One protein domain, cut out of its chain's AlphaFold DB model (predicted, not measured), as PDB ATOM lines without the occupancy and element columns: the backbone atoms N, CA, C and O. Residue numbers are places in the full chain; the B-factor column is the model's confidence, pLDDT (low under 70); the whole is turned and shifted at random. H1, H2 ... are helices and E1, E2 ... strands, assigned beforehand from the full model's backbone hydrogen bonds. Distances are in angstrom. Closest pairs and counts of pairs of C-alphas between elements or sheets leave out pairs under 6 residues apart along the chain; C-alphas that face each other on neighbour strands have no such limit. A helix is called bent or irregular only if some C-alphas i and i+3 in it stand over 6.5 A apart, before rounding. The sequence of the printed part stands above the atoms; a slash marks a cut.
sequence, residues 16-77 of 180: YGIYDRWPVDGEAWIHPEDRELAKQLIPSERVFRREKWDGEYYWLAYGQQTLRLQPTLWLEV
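This is residues 16 to 77 of the 180 residues of an uncharacterized protein of Aureliella helgolandensis (UniProt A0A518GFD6). A strongly twisted sheet of four short strands has one irregular helix, H1, over its edge strand E4; the tail after E4 comes back beside E1. The printed part has 62 residues, under half in named elements, mixed: E1, H1, E2, E3, E4. The sheet runs E1 E2 E3 E4, antiparallel. It is compact, radius of gyration of the C-alphas 10.4 A, spanning 24 by 24 by 19 A.

Find C-alpha 16 at (232.361, 265.162, 151.716), where E1, residues 16 to 18, begins. H1, residues 32 to 41, runs 15.1 A; its C-alphas 33 and 36 are 7.6 A apart. Then come E2, 48 to 53, 14.3 A; E3, 58 to 62; and E4, 65 to 69, ending at (232.060, 251.165, 151.276).

Within hydrogen-bond range, find N 48 and O 17, 2.9 A; N 61 and O 49, 2.8 A; N 60 and O 67, 2.8 A. E2 E3 E4 is a meander, successive antiparallel neighbours, in two hairpins. H1 is on the sheet, height 7.8 A, closest C-alphas Asp 34 and Leu 67, 5.9 A; 3 of its 6 O i to N i+4 pairs are within range.

The printed part has no cut; the 13-residue link E1 to H1 is long. No printed residue is under 70 in pLDDT.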
ATOM      1  N   TYR A  16     232.825 265.147 153.099       97.62
ATOM      2  CA  TYR A  16     232.361 265.162 151.716       97.62
ATOM      3  C   TYR A  16     233.498 264.818 150.770       97.62
ATOM      4  O   TYR A  16     234.647 265.201 150.989       97.62
ATOM      5  N   GLY A  17     233.177 264.108 149.698       96.94
ATOM      6  CA  GLY A  17     234.195 263.694 148.751       96.94
ATOM      7  C   GLY A  17     233.642 263.013 147.518       96.94
ATOM      8  O   GLY A  17     232.445 262.742 147.406       96.94
ATOM      9  N   ILE A  18     234.551 262.743 146.588       97.00
ATOM     10  CA  ILE A  18     234.257 262.111 145.304       97.00
ATOM     11  C   ILE A  18     235.104 260.855 145.100       97.00
ATOM     12  O   ILE A  18     236.226 260.741 145.608       97.00
ATOM     13  N   TYR A  19     234.588 259.944 144.278       95.19
ATOM     14  CA  TYR A  19     235.334 258.803 143.756       95.19
ATOM     15  C   TYR A  19     235.598 259.003 142.272       95.19
ATOM     16  O   TYR A  19     234.806 258.595 141.427       95.19
ATOM     17  N   ASP A  20     236.734 259.614 141.946       91.31
ATOM     18  CA  ASP A  20     237.091 259.914 140.559       91.31
ATOM     19  C   ASP A  20     237.564 258.675 139.777       91.31
ATOM     20  O   ASP A  20     237.681 258.718 138.550       91.31
ATOM     21  N   ARG A  21     237.868 257.571 140.473       89.25
ATOM     22  CA  ARG A  21     238.449 256.353 139.899       89.25
ATOM     23  C   ARG A  21     237.973 255.099 140.619       89.25
ATOM     24  O   ARG A  21     237.682 255.114 141.812       89.25
ATOM     25  N   TRP A  22     237.992 253.989 139.885       88.62
ATOM     26  CA  TRP A  22     237.901 252.653 140.464       88.62
ATOM     27  C   TRP A  22     239.217 252.261 141.146       88.62
ATOM     28  O   TRP A  22     240.281 252.445 140.545       88.62
ATOM     29  N   PRO A  23     239.171 251.672 142.354       82.81
ATOM     30  CA  PRO A  23     240.324 250.984 142.916       82.81
ATOM     31  C   PRO A  23     240.807 249.852 142.002       82.81
ATOM     32  O   PRO A  23     240.014 249.181 141.340       82.81
ATOM     33  N   VAL A  24     242.122 249.618 141.992       80.88
ATOM     34  CA  VAL A  24     242.751 248.560 141.179       80.88
ATOM     35  C   VAL A  24     242.268 247.166 141.591       80.88
ATOM     36  O   VAL A  24     242.120 246.294 140.739       80.88
ATOM     37  N   ASP A  25     241.957 246.976 142.873       79.56
ATOM     38  CA  ASP A  25     241.561 245.686 143.454       79.56
ATOM     39  C   ASP A  25     240.092 245.297 143.164       79.56
ATOM     40  O   ASP A  25     239.559 244.339 143.731       79.56
ATOM     41  N   GLY A  26     239.417 246.020 142.264       86.06
ATOM     42  CA  GLY A  26     238.065 245.713 141.796       86.06
ATOM     43  C   GLY A  26     236.965 246.213 142.736       86.06
ATOM     44  O   GLY A  26     236.996 247.351 143.190       86.06
ATOM     45  N   GLU A  27     235.958 245.373 142.998       90.94
ATOM     46  CA  GLU A  27     234.713 245.737 143.709       90.94
ATOM     47  C   GLU A  27     234.621 245.162 145.133       90.94
ATOM     48  O   GLU A  27     233.591 245.292 145.794       90.94
ATOM     49  N   ALA A  28     235.668 244.488 145.616       92.19
ATOM     50  CA  ALA A  28     235.637 243.794 146.908       92.19
ATOM     51  C   ALA A  28     235.408 244.739 148.103       92.19
ATOM     52  O   ALA A  28     234.876 244.314 149.122       92.19
ATOM     53  N   TRP A  29     235.763 246.014 147.942       92.81
ATOM     54  CA  TRP A  29     235.586 247.080 148.926       92.81
ATOM     55  C   TRP A  29     234.147 247.617 149.005       92.81
ATOM     56  O   TRP A  29     233.835 248.390 149.906       92.81
ATOM     57  N   ILE A  30     233.263 247.229 148.082       95.94
ATOM     58  CA  ILE A  30     231.850 247.613 148.101       95.94
ATOM     59  C   ILE A  30     231.044 246.513 148.786       95.94
ATOM     60  O   ILE A  30     231.184 245.329 148.450       95.94
ATOM     61  N   HIS A  31     230.148 246.907 149.691       97.44
ATOM     62  CA  HIS A  31     229.207 245.978 150.301       97.44
ATOM     63  C   HIS A  31     228.442 245.193 149.214       97.44
ATOM     64  O   HIS A  31     227.956 245.802 148.258       97.44
ATOM     65  N   PRO A  32     228.295 243.858 149.320       96.88
ATOM     66  CA  PRO A  32     227.758 243.031 148.234       96.88
ATOM     67  C   PRO A  32     226.398 243.480 147.682       96.88
ATOM     68  O   PRO A  32     226.178 243.404 146.476       96.88
ATOM     69  N   GLU A  33     225.511 243.969 148.549       97.81
ATOM     70  CA  GLU A  33     224.171 244.454 148.176       97.81
ATOM     71  C   GLU A  33     224.194 245.792 147.418       97.81
ATOM     72  O   GLU A  33     223.250 246.105 146.699       97.81
ATOM     73  N   ASP A  34     225.280 246.557 147.539       97.69
ATOM     74  CA  ASP A  34     225.365 247.929 147.038       97.69
ATOM     75  C   ASP A  34     226.166 248.013 145.726       97.69
ATOM     76  O   ASP A  34     226.287 249.086 145.139       97.69
ATOM     77  N   ARG A  35     226.709 246.892 145.228       95.56
ATOM     78  CA  ARG A  35     227.613 246.851 144.059       95.56
ATOM     79  C   ARG A  35     226.997 247.420 142.789       95.56
ATOM     80  O   ARG A  35     227.634 248.213 142.104       95.56
ATOM     81  N   GLU A  36     225.764 247.036 142.476       95.75
ATOM     82  CA  GLU A  36     225.097 247.506 141.255       95.75
ATOM     83  C   GLU A  36     224.755 248.995 141.326       95.75
ATOM     84  O   GLU A  36     224.860 249.697 140.323       95.75
ATOM     85  N   LEU A  37     224.421 249.498 142.517       96.50
ATOM     86  CA  LEU A  37     224.215 250.926 142.734       96.50
ATOM     87  C   LEU A  37     225.544 251.689 142.647       96.50
ATOM     88  O   LEU A  37     225.633 252.703 141.959       96.50
ATOM     89  N   ALA A  38     226.603 251.172 143.274       95.56
ATOM     90  CA  ALA A  38     227.931 251.771 143.229       95.56
ATOM     91  C   ALA A  38     228.451 251.887 141.791       95.56
ATOM     92  O   ALA A  38     228.983 252.929 141.435       95.56
ATOM     93  N   LYS A  39     228.219 250.888 140.929       94.31
ATOM     94  CA  LYS A  39     228.590 250.938 139.501       94.31
ATOM     95  C   LYS A  39     227.931 252.063 138.709       94.31
ATOM     96  O   LYS A  39     228.475 252.497 137.699       94.31
ATOM     97  N   GLN A  40     226.751 252.505 139.131       94.75
ATOM     98  CA  GLN A  40     226.029 253.600 138.478       94.75
ATOM     99  C   GLN A  40     226.523 254.968 138.957       94.75
ATOM    100  O   GLN A  40     226.407 255.964 138.242       94.75
ATOM    101  N   LEU A  41     227.065 255.017 140.174       94.88
ATOM    102  CA  LEU A  41     227.449 256.251 140.848       94.88
ATOM    103  C   LEU A  41     228.962 256.505 140.826       94.88
ATOM    104  O   LEU A  41     229.375 257.658 140.908       94.88
ATOM    105  N   ILE A  42     229.781 255.462 140.698       94.19
ATOM    106  CA  ILE A  42     231.244 255.488 140.780       94.19
ATOM    107  C   ILE A  42     231.820 254.841 139.505       94.19
ATOM    108  O   ILE A  42     231.326 253.802 139.070       94.19
ATOM    109  N   PRO A  43     232.855 255.433 138.881       94.00
ATOM    110  CA  PRO A  43     233.520 256.669 139.256       94.00
ATOM    111  C   PRO A  43     232.752 257.879 138.721       94.00
ATOM    112  O   PRO A  43     232.174 257.835 137.635       94.00
ATOM    113  N   SER A  44     232.741 258.971 139.473       95.00
ATOM    114  CA  SER A  44     232.132 260.220 139.024       95.00
ATOM    115  C   SER A  44     232.622 261.414 139.836       95.00
ATOM    116  O   SER A  44     233.300 261.276 140.855       95.00
ATOM    117  N   GLU A  45     232.237 262.602 139.380       96.69
ATOM    118  CA  GLU A  45     232.431 263.855 140.107       96.69
ATOM    119  C   GLU A  45     231.333 264.098 141.153       96.69
ATOM    120  O   GLU A  45     231.326 265.150 141.786       96.69
ATOM    121  N   ARG A  46     230.419 263.137 141.365       97.62
ATOM    122  CA  ARG A  46     229.337 263.252 142.345       97.62
ATOM    123  C   ARG A  46     229.879 263.422 143.749       97.62
ATOM    124  O   ARG A  46     230.708 262.633 144.201       97.62
ATOM    125  N   VAL A  47     229.346 264.417 144.447       98.06
ATOM    126  CA  VAL A  47     229.699 264.706 145.835       98.06
ATOM    127  C   VAL A  47     228.890 263.814 146.763       98.06
ATOM    128  O   VAL A  47     227.683 263.993 146.925       98.06
ATOM    129  N   PHE A  48     229.562 262.861 147.395       97.69
ATOM    130  CA  PHE A  48     228.977 262.012 148.424       97.69
ATOM    131  C   PHE A  48     229.199 262.626 149.800       97.69
ATOM    132  O   PHE A  48     230.277 263.152 150.083       97.69
ATOM    133  N   ARG A  49     228.208 262.485 150.683       97.69
ATOM    134  CA  ARG A  49     228.370 262.741 152.116       97.69
ATOM    135  C   ARG A  49     228.651 261.430 152.823       97.69
ATOM    136  O   ARG A  49     227.828 260.522 152.773       97.69
ATOM    137  N   ARG A  50     229.762 261.326 153.532       96.38
ATOM    138  CA  ARG A  50     230.045 260.180 154.392       96.38
ATOM    139  C   ARG A  50     229.591 260.503 155.811       96.38
ATOM    140  O   ARG A  50     230.053 261.454 156.427       96.38
ATOM    141  N   GLU A  51     228.631 259.733 156.307       96.00
ATOM    142  CA  GLU A  51     227.853 260.093 157.501       96.00
ATOM    143  C   GLU A  51     228.324 259.383 158.764       96.00
ATOM    144  O   GLU A  51     228.363 259.969 159.844       96.00
ATOM    145  N   LYS A  52     228.645 258.095 158.642       94.88
ATOM    146  CA  LYS A  52     229.010 257.251 159.780       94.88
ATOM    147  C   LYS A  52     229.935 256.116 159.364       94.88
ATOM    148  O   LYS A  52     230.034 255.759 158.190       94.88
ATOM    149  N   TRP A  53     230.570 255.541 160.372       94.50
ATOM    150  CA  TRP A  53     231.404 254.352 160.301       94.50
ATOM    151  C   TRP A  53     230.833 253.306 161.255       94.50
ATOM    152  O   TRP A  53     230.575 253.627 162.416       94.50
ATOM    153  N   ASP A  54     230.620 252.080 160.780       93.75
ATOM    154  CA  ASP A  54     230.072 250.989 161.602       93.75
ATOM    155  C   ASP A  54     231.127 249.988 162.107       93.75
ATOM    156  O   ASP A  54     230.790 249.064 162.846       93.75
ATOM    157  N   GLY A  55     232.402 250.194 161.767       92.25
ATOM    158  CA  GLY A  55     233.496 249.277 162.096       92.25
ATOM    159  C   GLY A  55     234.045 248.513 160.892       92.25
ATOM    160  O   GLY A  55     235.185 248.053 160.960       92.25
ATOM    161  N   GLU A  56     233.289 248.429 159.796       94.88
ATOM    162  CA  GLU A  56     233.703 247.752 158.559       94.88
ATOM    163  C   GLU A  56     233.416 248.587 157.303       94.88
ATOM    164  O   GLU A  56     234.248 248.640 156.393       94.88
ATOM    165  N   TYR A  57     232.281 249.289 157.276       96.62
ATOM    166  CA  TYR A  57     231.847 250.129 156.171       96.62
ATOM    167  C   TYR A  57     231.582 251.570 156.609       96.62
ATOM    168  O   TYR A  57     231.001 251.876 157.658       96.62
ATOM    169  N   TYR A  58     231.973 252.488 155.735       96.50
ATOM    170  CA  TYR A  58     231.472 253.844 155.727       96.50
ATOM    171  C   TYR A  58     230.118 253.879 155.039       96.50
ATOM    172  O   TYR A  58     229.931 253.261 153.993       96.50
ATOM    173  N   TRP A  59     229.204 254.652 155.611       97.56
ATOM    174  CA  TRP A  59     227.893 254.912 155.036       97.56
ATOM    175  C   TRP A  59     227.939 256.232 154.287       97.56
ATOM    176  O   TRP A  59     228.158 257.286 154.890       97.56
ATOM    177  N   LEU A  60     227.767 256.152 152.976       97.25
ATOM    178  CA  LEU A  60     227.762 257.293 152.083       97.25
ATOM    179  C   LEU A  60     226.340 257.567 151.628       97.25
ATOM    180  O   LEU A  60     225.669 256.666 151.135       97.25
ATOM    181  N   ALA A  61     225.912 258.812 151.765       97.56
ATOM    182  CA  ALA A  61     224.654 259.318 151.261       97.56
ATOM    183  C   ALA A  61     224.884 260.132 149.986       97.56
ATOM    184  O   ALA A  61     225.832 260.918 149.874       97.56
ATOM    185  N   TYR A  62     223.974 259.948 149.039       97.31
ATOM    186  CA  TYR A  62     223.867 260.745 147.830       97.31
ATOM    187  C   TYR A  62     222.379 260.916 147.504       97.31
ATOM    188  O   TYR A  62     221.719 260.024 146.966       97.31
ATOM    189  N   GLY A  63     221.813 262.042 147.943       95.19
ATOM    190  CA  GLY A  63     220.363 262.232 147.987       95.19
ATOM    191  C   GLY A  63     219.688 261.143 148.822       95.19
ATOM    192  O   GLY A  63     220.050 260.919 149.971       95.19
ATOM    193  N   GLN A  64     218.727 260.434 148.225       95.12
ATOM    194  CA  GLN A  64     218.017 259.318 148.872       95.12
ATOM    195  C   GLN A  64     218.755 257.972 148.775       95.12
ATOM    196  O   GLN A  64     218.286 256.967 149.306       95.12
ATOM    197  N   GLN A  65     219.873 257.919 148.051       96.75
ATOM    198  CA  GLN A  65     220.649 256.699 147.869       96.75
ATOM    199  C   GLN A  65     221.708 256.579 148.963       96.75
ATOM    200  O   GLN A  65     222.310 257.570 149.382       96.75
ATOM    201  N   THR A  66     221.959 255.348 149.404       97.44
ATOM    202  CA  THR A  66     222.995 255.039 150.389       97.44
ATOM    203  C   THR A  66     223.884 253.909 149.886       97.44
ATOM    204  O   THR A  66     223.388 252.937 149.321       97.44
ATOM    205  N   LEU A  67     225.191 254.042 150.098       96.88
ATOM    206  CA  LEU A  67     226.207 253.041 149.780       96.88
ATOM    207  C   LEU A  67     227.035 252.713 151.022       96.88
ATOM    208  O   LEU A  67     227.380 253.606 151.796       96.88
ATOM    209  N   ARG A  68     227.412 251.445 151.172       97.75
ATOM    210  CA  ARG A  68     228.357 250.973 152.187       97.75
ATOM    211  C   ARG A  68     229.673 250.584 151.532       97.75
ATOM    212  O   ARG A  68     229.728 249.653 150.726       97.75
ATOM    213  N   LEU A  69     230.736 251.302 151.885       95.38
ATOM    214  CA  LEU A  69     232.060 251.165 151.276       95.38
ATOM    215  C   LEU A  69     233.119 250.966 152.360       95.38
ATOM    216  O   LEU A  69     233.142 251.699 153.348       95.38
ATOM    217  N   GLN A  70     234.009 249.996 152.185       94.50
ATOM    218  CA  GLN A  70     235.181 249.841 153.044       94.50
ATOM    219  C   GLN A  70     236.108 251.063 152.916       94.50
ATOM    220  O   GLN A  70     236.026 251.799 151.927       94.50
ATOM    221  N   PRO A  71     237.010 251.301 153.886       91.81
ATOM    222  CA  PRO A  71     237.977 252.387 153.804       91.81
ATOM    223  C   PRO A  71     238.812 252.288 152.526       91.81
ATOM    224  O   PRO A  71     239.543 251.325 152.311       91.81
ATOM    225  N   THR A  72     238.705 253.307 151.684       90.25
ATOM    226  CA  THR A  72     239.418 253.406 150.413       90.25
ATOM    227  C   THR A  72     239.811 254.858 150.159       90.25
ATOM    228  O   THR A  72     239.349 255.773 150.851       90.25
ATOM    229  N   LEU A  73     240.699 255.077 149.192       88.69
ATOM    230  CA  LEU A  73     241.095 256.418 148.801       88.69
ATOM    231  C   LEU A  73     239.945 257.082 148.039       88.69
ATOM    232  O   LEU A  73     239.471 256.576 147.025       88.69
ATOM    233  N   TRP A  74     239.534 258.238 148.533       92.00
ATOM    234  CA  TRP A  74     238.589 259.137 147.889       92.00
ATOM    235  C   TRP A  74     239.176 260.549 147.932       92.00
ATOM    236  O   TRP A  74     240.089 260.818 148.723       92.00
ATOM    237  N   LEU A  75     238.705 261.447 147.075       94.75
ATOM    238  CA  LEU A  75     239.135 262.841 147.122       94.75
ATOM    239  C   LEU A  75     238.174 263.610 148.023       94.75
ATOM    240  O   LEU A  75     237.020 263.800 147.652       94.75
ATOM    241  N   GLU A  76     238.652 264.049 149.185       95.69
ATOM    242  CA  GLU A  76     237.895 264.945 150.060       95.69
ATOM    243  C   GLU A  76     237.691 266.304 149.372       95.69
ATOM    244  O   GLU A  76     238.609 266.841 148.743       95.69
ATOM    245  N   VAL A  77     236.478 266.844 149.472       97.19
ATOM    246  CA  VAL A  77     236.073 268.124 148.875       97.19
ATOM    247  C   VAL A  77     235.472 269.034 149.948       97.19
ATOM    248  O   VAL A  77     235.083 268.549 151.013       97.19
TER     249      VAL A  77